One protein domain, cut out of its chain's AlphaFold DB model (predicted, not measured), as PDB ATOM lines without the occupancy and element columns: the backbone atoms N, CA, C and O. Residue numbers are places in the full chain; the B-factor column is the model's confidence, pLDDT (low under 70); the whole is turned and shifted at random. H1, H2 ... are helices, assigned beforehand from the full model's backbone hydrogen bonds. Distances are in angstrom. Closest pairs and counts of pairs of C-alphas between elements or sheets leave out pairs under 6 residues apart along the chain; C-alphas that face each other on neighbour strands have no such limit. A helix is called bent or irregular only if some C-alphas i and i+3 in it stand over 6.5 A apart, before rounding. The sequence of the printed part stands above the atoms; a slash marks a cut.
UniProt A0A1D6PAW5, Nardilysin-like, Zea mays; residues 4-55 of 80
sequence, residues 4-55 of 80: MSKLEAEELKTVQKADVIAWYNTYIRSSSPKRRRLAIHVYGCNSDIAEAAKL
ATOM      1  N   MET A   4      -4.678 -51.034 -27.714       90.50
ATOM      2  CA  MET A   4      -5.832 -50.491 -26.974       90.50
ATOM      3  C   MET A   4      -6.513 -51.538 -26.089       90.50
ATOM      4  O   MET A   4      -6.687 -51.302 -24.900       90.50
ATOM      5  N   SER A   5      -6.798 -52.730 -26.621       92.00
ATOM      6  CA  SER A   5      -7.466 -53.788 -25.850       92.00
ATOM      7  C   SER A   5      -6.648 -54.256 -24.644       92.00
ATOM      8  O   SER A   5      -7.215 -54.644 -23.626       92.00
ATOM      9  N   LYS A   6      -5.313 -54.215 -24.736       94.88
ATOM     10  CA  LYS A   6      -4.437 -54.554 -23.609       94.88
ATOM     11  C   LYS A   6      -4.493 -53.467 -22.539       94.88
ATOM     12  O   LYS A   6      -4.638 -53.793 -21.368       94.88
ATOM     13  N   LEU A   7      -4.399 -52.197 -22.938       94.00
ATOM     14  CA  LEU A   7      -4.467 -51.062 -22.013       94.00
ATOM     15  C   LEU A   7      -5.828 -50.990 -21.309       94.00
ATOM     16  O   LEU A   7      -5.872 -50.883 -20.090       94.00
ATOM     17  N   GLU A   8      -6.927 -51.151 -22.048       93.94
ATOM     18  CA  GLU A   8      -8.284 -51.198 -21.487       93.94
ATOM     19  C   GLU A   8      -8.443 -52.325 -20.458       93.94
ATOM     20  O   GLU A   8      -9.049 -52.121 -19.407       93.94
ATOM     21  N   ALA A   9      -7.874 -53.505 -20.730       95.62
ATOM     22  CA  ALA A   9      -7.929 -54.634 -19.807       95.62
ATOM     23  C   ALA A   9      -7.119 -54.391 -18.524       95.62
ATOM     24  O   ALA A   9      -7.556 -54.808 -17.452       95.62
ATOM     25  N   GLU A  10      -5.957 -53.737 -18.611       96.38
ATOM     26  CA  GLU A  10      -5.178 -53.368 -17.424       96.38
ATOM     27  C   GLU A  10      -5.901 -52.310 -16.578       96.38
ATOM     28  O   GLU A  10      -6.001 -52.479 -15.364       96.38
ATOM     29  N   GLU A  11      -6.494 -51.289 -17.204       94.44
ATOM     30  CA  GLU A  11      -7.299 -50.283 -16.497       94.44
ATOM     31  C   GLU A  11      -8.520 -50.917 -15.817       94.44
ATOM     32  O   GLU A  11      -8.798 -50.649 -14.644       94.44
ATOM     33  N   LEU A  12      -9.214 -51.833 -16.502       95.75
ATOM     34  CA  LEU A  12     -10.412 -52.489 -15.975       95.75
ATOM     35  C   LEU A  12     -10.143 -53.288 -14.690       95.75
ATOM     36  O   LEU A  12     -11.024 -53.366 -13.836       95.75
ATOM     37  N   LYS A  13      -8.934 -53.840 -14.506       96.44
ATOM     38  CA  LYS A  13      -8.560 -54.561 -13.271       96.44
ATOM     39  C   LYS A  13      -8.598 -53.675 -12.028       96.44
ATOM     40  O   LYS A  13      -8.725 -54.194 -10.922       96.44
ATOM     41  N   THR A  14      -8.452 -52.363 -12.200       96.75
ATOM     42  CA  THR A  14      -8.419 -51.403 -11.091       96.75
ATOM     43  C   THR A  14      -9.811 -50.907 -10.694       96.75
ATOM     44  O   THR A  14      -9.983 -50.414  -9.580       96.75
ATOM     45  N   VAL A  15     -10.808 -51.079 -11.569       97.31
ATOM     46  CA  VAL A  15     -12.175 -50.587 -11.367       97.31
ATOM     47  C   VAL A  15     -12.865 -51.353 -10.244       97.31
ATOM     48  O   VAL A  15     -12.976 -52.581 -10.267       97.31
ATOM     49  N   GLN A  16     -13.408 -50.617  -9.279       98.06
ATOM     50  CA  GLN A  16     -14.143 -51.174  -8.154       98.06
ATOM     51  C   GLN A  16     -15.649 -50.962  -8.302       98.06
ATOM     52  O   GLN A  16     -16.144 -50.109  -9.039       98.06
ATOM     53  N   LYS A  17     -16.423 -51.715  -7.513       97.81
ATOM     54  CA  LYS A  17     -17.886 -51.574  -7.459       97.81
ATOM     55  C   LYS A  17     -18.327 -50.134  -7.164       97.81
ATOM     56  O   LYS A  17     -19.333 -49.685  -7.711       97.81
ATOM     57  N   ALA A  18     -17.600 -49.424  -6.299       98.25
ATOM     58  CA  ALA A  18     -17.904 -48.037  -5.953       98.25
ATOM     59  C   ALA A  18     -17.815 -47.110  -7.176       98.25
ATOM     60  O   ALA A  18     -18.707 -46.284  -7.371       98.25
ATOM     61  N   ASP A  19     -16.815 -47.315  -8.035       97.88
ATOM     62  CA  ASP A  19     -16.617 -46.534  -9.260       97.88
ATOM     63  C   ASP A  19     -17.770 -46.749 -10.241       97.88
ATOM     64  O   ASP A  19     -18.320 -45.793 -10.786       97.88
ATOM     65  N   VAL A  20     -18.224 -47.999 -10.391       97.38
ATOM     66  CA  VAL A  20     -19.376 -48.340 -11.244       97.38
ATOM     67  C   VAL A  20     -20.663 -47.696 -10.724       97.38
ATOM     68  O   VAL A  20     -21.448 -47.153 -11.504       97.38
ATOM     69  N   ILE A  21     -20.883 -47.704  -9.405       97.94
ATOM     70  CA  ILE A  21     -22.043 -47.048  -8.782       97.94
ATOM     71  C   ILE A  21     -21.982 -45.530  -8.996       97.94
ATOM     72  O   ILE A  21     -22.996 -44.918  -9.343       97.94
ATOM     73  N   ALA A  22     -20.813 -44.915  -8.808       97.75
ATOM     74  CA  ALA A  22     -20.618 -43.487  -9.036       97.75
ATOM     75  C   ALA A  22     -20.863 -43.118 -10.507       97.75
ATOM     76  O   ALA A  22     -21.592 -42.163 -10.792       97.75
ATOM     77  N   TRP A  23     -20.341 -43.915 -11.441       97.19
ATOM     78  CA  TRP A  23     -20.558 -43.747 -12.876       97.19
ATOM     79  C   TRP A  23     -22.041 -43.870 -13.251       97.19
ATOM     80  O   TRP A  23     -22.580 -42.980 -13.912       97.19
ATOM     81  N   TYR A  24     -22.738 -44.898 -12.752       97.06
ATOM     82  CA  TYR A  24     -24.179 -45.077 -12.966       97.06
ATOM     83  C   TYR A  24     -24.982 -43.878 -12.450       97.06
ATOM     84  O   TYR A  24     -25.811 -43.317 -13.173       97.06
ATOM     85  N   ASN A  25     -24.719 -43.452 -11.212       97.06
ATOM     86  CA  ASN A  25     -25.400 -42.310 -10.609       97.06
ATOM     87  C   ASN A  25     -25.127 -41.008 -11.368       97.06
ATOM     88  O   ASN A  25     -26.002 -40.147 -11.422       97.06
ATOM     89  N   THR A  26     -23.944 -40.880 -11.970       96.94
ATOM     90  CA  THR A  26     -23.544 -39.683 -12.711       96.94
ATOM     91  C   THR A  26     -24.127 -39.653 -14.118       96.94
ATOM     92  O   THR A  26     -24.582 -38.598 -14.537       96.94
ATOM     93  N   TYR A  27     -24.153 -40.758 -14.862       96.50
ATOM     94  CA  TYR A  27     -24.470 -40.704 -16.299       96.50
ATOM     95  C   TYR A  27     -25.743 -41.447 -16.709       96.50
ATOM     96  O   TYR A  27     -26.304 -41.140 -17.759       96.50
ATOM     97  N   ILE A  28     -26.238 -42.384 -15.896       94.75
ATOM     98  CA  ILE A  28     -27.335 -43.286 -16.286       94.75
ATOM     99  C   ILE A  28     -28.615 -43.041 -15.483       94.75
ATOM    100  O   ILE A  28     -29.707 -43.078 -16.060       94.75
ATOM    101  N   ARG A  29     -28.497 -42.796 -14.170       94.81
ATOM    102  CA  ARG A  29     -29.636 -42.637 -13.251       94.81
ATOM    103  C   ARG A  29     -30.615 -41.574 -13.749       94.81
ATOM    104  O   ARG A  29     -30.203 -40.502 -14.180       94.81
ATOM    105  N   SER A  30     -31.915 -41.858 -13.633       88.81
ATOM    106  CA  SER A  30     -32.982 -41.018 -14.194       88.81
ATOM    107  C   SER A  30     -32.948 -39.564 -13.742       88.81
ATOM    108  O   SER A  30     -33.191 -38.679 -14.553       88.81
ATOM    109  N   SER A  31     -32.596 -39.329 -12.480       89.12
ATOM    110  CA  SER A  31     -32.512 -38.005 -11.869       89.12
ATOM    111  C   SER A  31     -31.188 -37.274 -12.121       89.12
ATOM    112  O   SER A  31     -30.980 -36.208 -11.549       89.12
ATOM    113  N   SER A  32     -30.249 -37.846 -12.884       92.88
ATOM    114  CA  SER A  32     -28.938 -37.222 -13.064       92.88
ATOM    115  C   SER A  32     -28.978 -36.065 -14.071       92.88
ATOM    116  O   SER A  32     -29.442 -36.262 -15.196       92.88
ATOM    117  N   PRO A  33     -28.386 -34.897 -13.747       89.50
ATOM    118  CA  PRO A  33     -28.297 -33.770 -14.675       89.50
ATOM    119  C   PRO A  33     -27.339 -34.022 -15.848       89.50
ATOM    120  O   PRO A  33     -27.431 -33.351 -16.871       89.50
ATOM    121  N   LYS A  34     -26.405 -34.978 -15.725       93.06
ATOM    122  CA  LYS A  34     -25.471 -35.345 -16.806       93.06
ATOM    123  C   LYS A  34     -25.994 -36.488 -17.681       93.06
ATOM    124  O   LYS A  34     -25.297 -36.912 -18.604       93.06
ATOM    125  N   ARG A  35     -27.201 -36.995 -17.402       91.88
ATOM    126  CA  ARG A  35     -27.829 -38.056 -18.189       91.88
ATOM    127  C   ARG A  35     -28.147 -37.542 -19.591       91.88
ATOM    128  O   ARG A  35     -28.836 -36.542 -19.751       91.88
ATOM    129  N   ARG A  36     -27.693 -38.272 -20.607       91.38
ATOM    130  CA  ARG A  36     -28.063 -38.056 -22.012       91.38
ATOM    131  C   ARG A  36     -28.765 -39.319 -22.502       91.38
ATOM    132  O   ARG A  36     -28.193 -40.401 -22.402       91.38
ATOM    133  N   ARG A  37     -30.011 -39.208 -22.972       89.69
ATOM    134  CA  ARG A  37     -30.828 -40.345 -23.435       89.69
ATOM    135  C   ARG A  37     -31.422 -40.028 -24.802       89.69
ATOM    136  O   ARG A  37     -32.048 -38.989 -24.962       89.69
ATOM    137  N   LEU A  38     -31.265 -40.958 -25.737       91.19
ATOM    138  CA  LEU A  38     -31.956 -40.985 -27.021       91.19
ATOM    139  C   LEU A  38     -32.728 -42.303 -27.099       91.19
ATOM    140  O   LEU A  38     -32.170 -43.354 -26.788       91.19
ATOM    141  N   ALA A  39     -34.000 -42.244 -27.482       89.25
ATOM    142  CA  ALA A  39     -34.840 -43.417 -27.683       89.25
ATOM    143  C   ALA A  39     -35.381 -43.405 -29.115       89.25
ATOM    144  O   ALA A  39     -35.835 -42.368 -29.593       89.25
ATOM    145  N   ILE A  40     -35.320 -44.554 -29.789       89.75
ATOM    146  CA  ILE A  40     -35.868 -44.747 -31.133       89.75
ATOM    147  C   ILE A  40     -37.000 -45.755 -31.003       89.75
ATOM    148  O   ILE A  40     -36.772 -46.900 -30.616       89.75
ATOM    149  N   HIS A  41     -38.220 -45.316 -31.287       86.50
ATOM    150  CA  HIS A  41     -39.391 -46.182 -31.282       86.50
ATOM    151  C   HIS A  41     -39.693 -46.620 -32.711       86.50
ATOM    152  O   HIS A  41     -39.852 -45.786 -33.599       86.50
ATOM    153  N   VAL A  42     -39.769 -47.931 -32.924       87.38
ATOM    154  CA  VAL A  42     -40.115 -48.532 -34.213       87.38
ATOM    155  C   VAL A  42     -41.464 -49.215 -34.057       87.38
ATOM    156  O   VAL A  42     -41.620 -50.097 -33.214       87.38
ATOM    157  N   TYR A  43     -42.436 -48.791 -34.856       86.69
ATOM    158  CA  TYR A  43     -43.808 -49.284 -34.800       86.69
ATOM    159  C   TYR A  43     -44.089 -50.229 -35.968       86.69
ATOM    160  O   TYR A  43     -43.626 -50.003 -37.085       86.69
ATOM    161  N   GLY A  44     -44.838 -51.301 -35.703       88.12
ATOM    162  CA  GLY A  44     -45.294 -52.225 -36.740       88.12
ATOM    163  C   GLY A  44     -46.519 -51.683 -37.478       88.12
ATOM    164  O   GLY A  44     -47.179 -50.762 -37.005       88.12
ATOM    165  N   CYS A  45     -46.871 -52.297 -38.609       85.06
ATOM    166  CA  CYS A  45     -47.966 -51.830 -39.475       85.06
ATOM    167  C   CYS A  45     -49.332 -51.714 -38.775       85.06
ATOM    168  O   CYS A  45     -50.166 -50.927 -39.205       85.06
ATOM    169  N   ASN A  46     -49.552 -52.488 -37.710       87.88
ATOM    170  CA  ASN A  46     -50.815 -52.529 -36.966       87.88
ATOM    171  C   ASN A  46     -50.738 -51.796 -35.615       87.88
ATOM    172  O   ASN A  46     -51.644 -51.929 -34.796       87.88
ATOM    173  N   SER A  47     -49.639 -51.095 -35.333       84.12
ATOM    174  CA  SER A  47     -49.470 -50.353 -34.085       84.12
ATOM    175  C   SER A  47     -50.166 -48.997 -34.174       84.12
ATOM    176  O   SER A  47     -49.947 -48.246 -35.122       84.12
ATOM    177  N   ASP A  48     -50.953 -48.650 -33.155       82.75
ATOM    178  CA  ASP A  48     -51.491 -47.299 -33.020       82.75
ATOM    179  C   ASP A  48     -50.383 -46.357 -32.518       82.75
ATOM    180  O   ASP A  48     -50.059 -46.288 -31.330       82.75
ATOM    181  N   ILE A  49     -49.768 -45.641 -33.459       80.06
ATOM    182  CA  ILE A  49     -48.703 -44.668 -33.186       80.06
ATOM    183  C   ILE A  49     -49.229 -43.523 -32.305       80.06
ATOM    184  O   ILE A  49     -48.484 -42.995 -31.479       80.06
ATOM    185  N   ALA A  50     -50.507 -43.154 -32.438       77.00
ATOM    186  CA  ALA A  50     -51.114 -42.087 -31.649       77.00
ATOM    187  C   ALA A  50     -51.375 -42.531 -30.203       77.00
ATOM    188  O   ALA A  50     -51.228 -41.730 -29.282       77.00
ATOM    189  N   GLU A  51     -51.720 -43.798 -29.976       75.31
ATOM    190  CA  GLU A  51     -51.798 -44.377 -28.630       75.31
ATOM    191  C   GLU A  51     -50.404 -44.532 -28.002       75.31
ATOM    192  O   GLU A  51     -50.190 -44.138 -26.854       75.31
ATOM    193  N   ALA A  52     -49.418 -45.001 -28.768       72.81
ATOM    194  CA  ALA A  52     -48.043 -45.114 -28.290       72.81
ATOM    195  C   ALA A  52     -47.407 -43.751 -27.962       72.81
ATOM    196  O   ALA A  52     -46.631 -43.639 -27.012       72.81
ATOM    197  N   ALA A  53     -47.768 -42.699 -28.700       70.12
ATOM    198  CA  ALA A  53     -47.375 -41.329 -28.385       70.12
ATOM    199  C   ALA A  53     -48.002 -40.827 -27.069       70.12
ATOM    200  O   ALA A  53     -47.370 -40.055 -26.355       70.12
ATOM    201  N   LYS A  54     -49.201 -41.295 -26.694       69.44
ATOM    202  CA  LYS A  54     -49.846 -40.944 -25.412       69.44
ATOM    203  C   LYS A  54     -49.199 -41.625 -24.203       69.44
ATOM    204  O   LYS A  54     -49.295 -41.095 -23.102       69.44
ATOM    205  N   LEU A  55     -48.539 -42.772 -24.398       64.12
ATOM    206  CA  LEU A  55     -47.770 -43.469 -23.357       64.12
ATOM    207  C   LEU A  55     -46.414 -42.806 -23.053       64.12
ATOM    208  O   LEU A  55     -45.681 -43.289 -22.190       64.12
TER     209      LEU A  55
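This is residues 4 to 55 of the 80 residues of the protein "Nardilysin-like" of Zea mays (UniProt A0A1D6PAW5). This is a stretched, open chain of three separate helices rather than a packed body: H2 runs between a helix at one end, H1, which makes a corner with it through a tight link, and a long unnamed strip of chain that leads away to the short helix H3 at the other end. After H2 the chain makes a loop that folds back beside the end of H2 near residues 32 to 35, then runs out through residues 36 to 44 and turns back near Asn 46 into H3. The printed part has 52 residues with three named helices, in the order H1, H2, H3, and no named strand; the class is all helix, with 26 of the 52 printed residues in helices. The whole is extended, with a radius of gyration of the C-alphas of 18.6 A, and elongated, spanning 49 by 27 by 15 A.

The longest helix, H2, is residues 17 to 27 and measures 15.5 A from first to last C-alpha, beginning at C-alpha 17 (-17.886, -51.574, -7.459) and ending at C-alpha 27 (-24.470, -40.704, -16.299). Before it comes H1, residues 4 to 12, 12.1 A long, which begins at C-alpha 4 (-5.832, -50.491, -26.974). Far along the chain is H3, residues 49 to 54, 8.7 A long, which ends at C-alpha 54 (-49.846, -40.944, -25.412). No helix is bent or irregular.

H2 touches no helix. H1 and H2 are apart, with no C-alpha of the one within 8 A of the other, although the link between them is a tight one of 4 residues. H2 and H3 are apart too, and the link between them is a long one of 21 residues. H1 and H3 are likewise apart. Residues 4 to 20 stand free, of which 4 to 12 belong to H1 and 17 to 20 belong to H2. In H1, H2 and H3 every O i to N i+4 pair is within hydrogen-bond range.

The two C-alphas farthest apart are those of Thr 14 and Asn 46, at 49.7 A, and the C-alphas of Met 4 and Leu 55, the first and last printed, are 42.7 A apart. Without the stretch that stands free, the remaining 35 residues span 42 by 15 by 13 A. Residues 28 to 48 hold no named element, and their C-alphas lie 5 to 29 A from the mean of all C-alphas. The printed part has no cut. The mean pLDDT of the printed part is 90.2; it is 97 for H2, 94 for H1 and 74 for H3, and residues 54 to 55 are under 70.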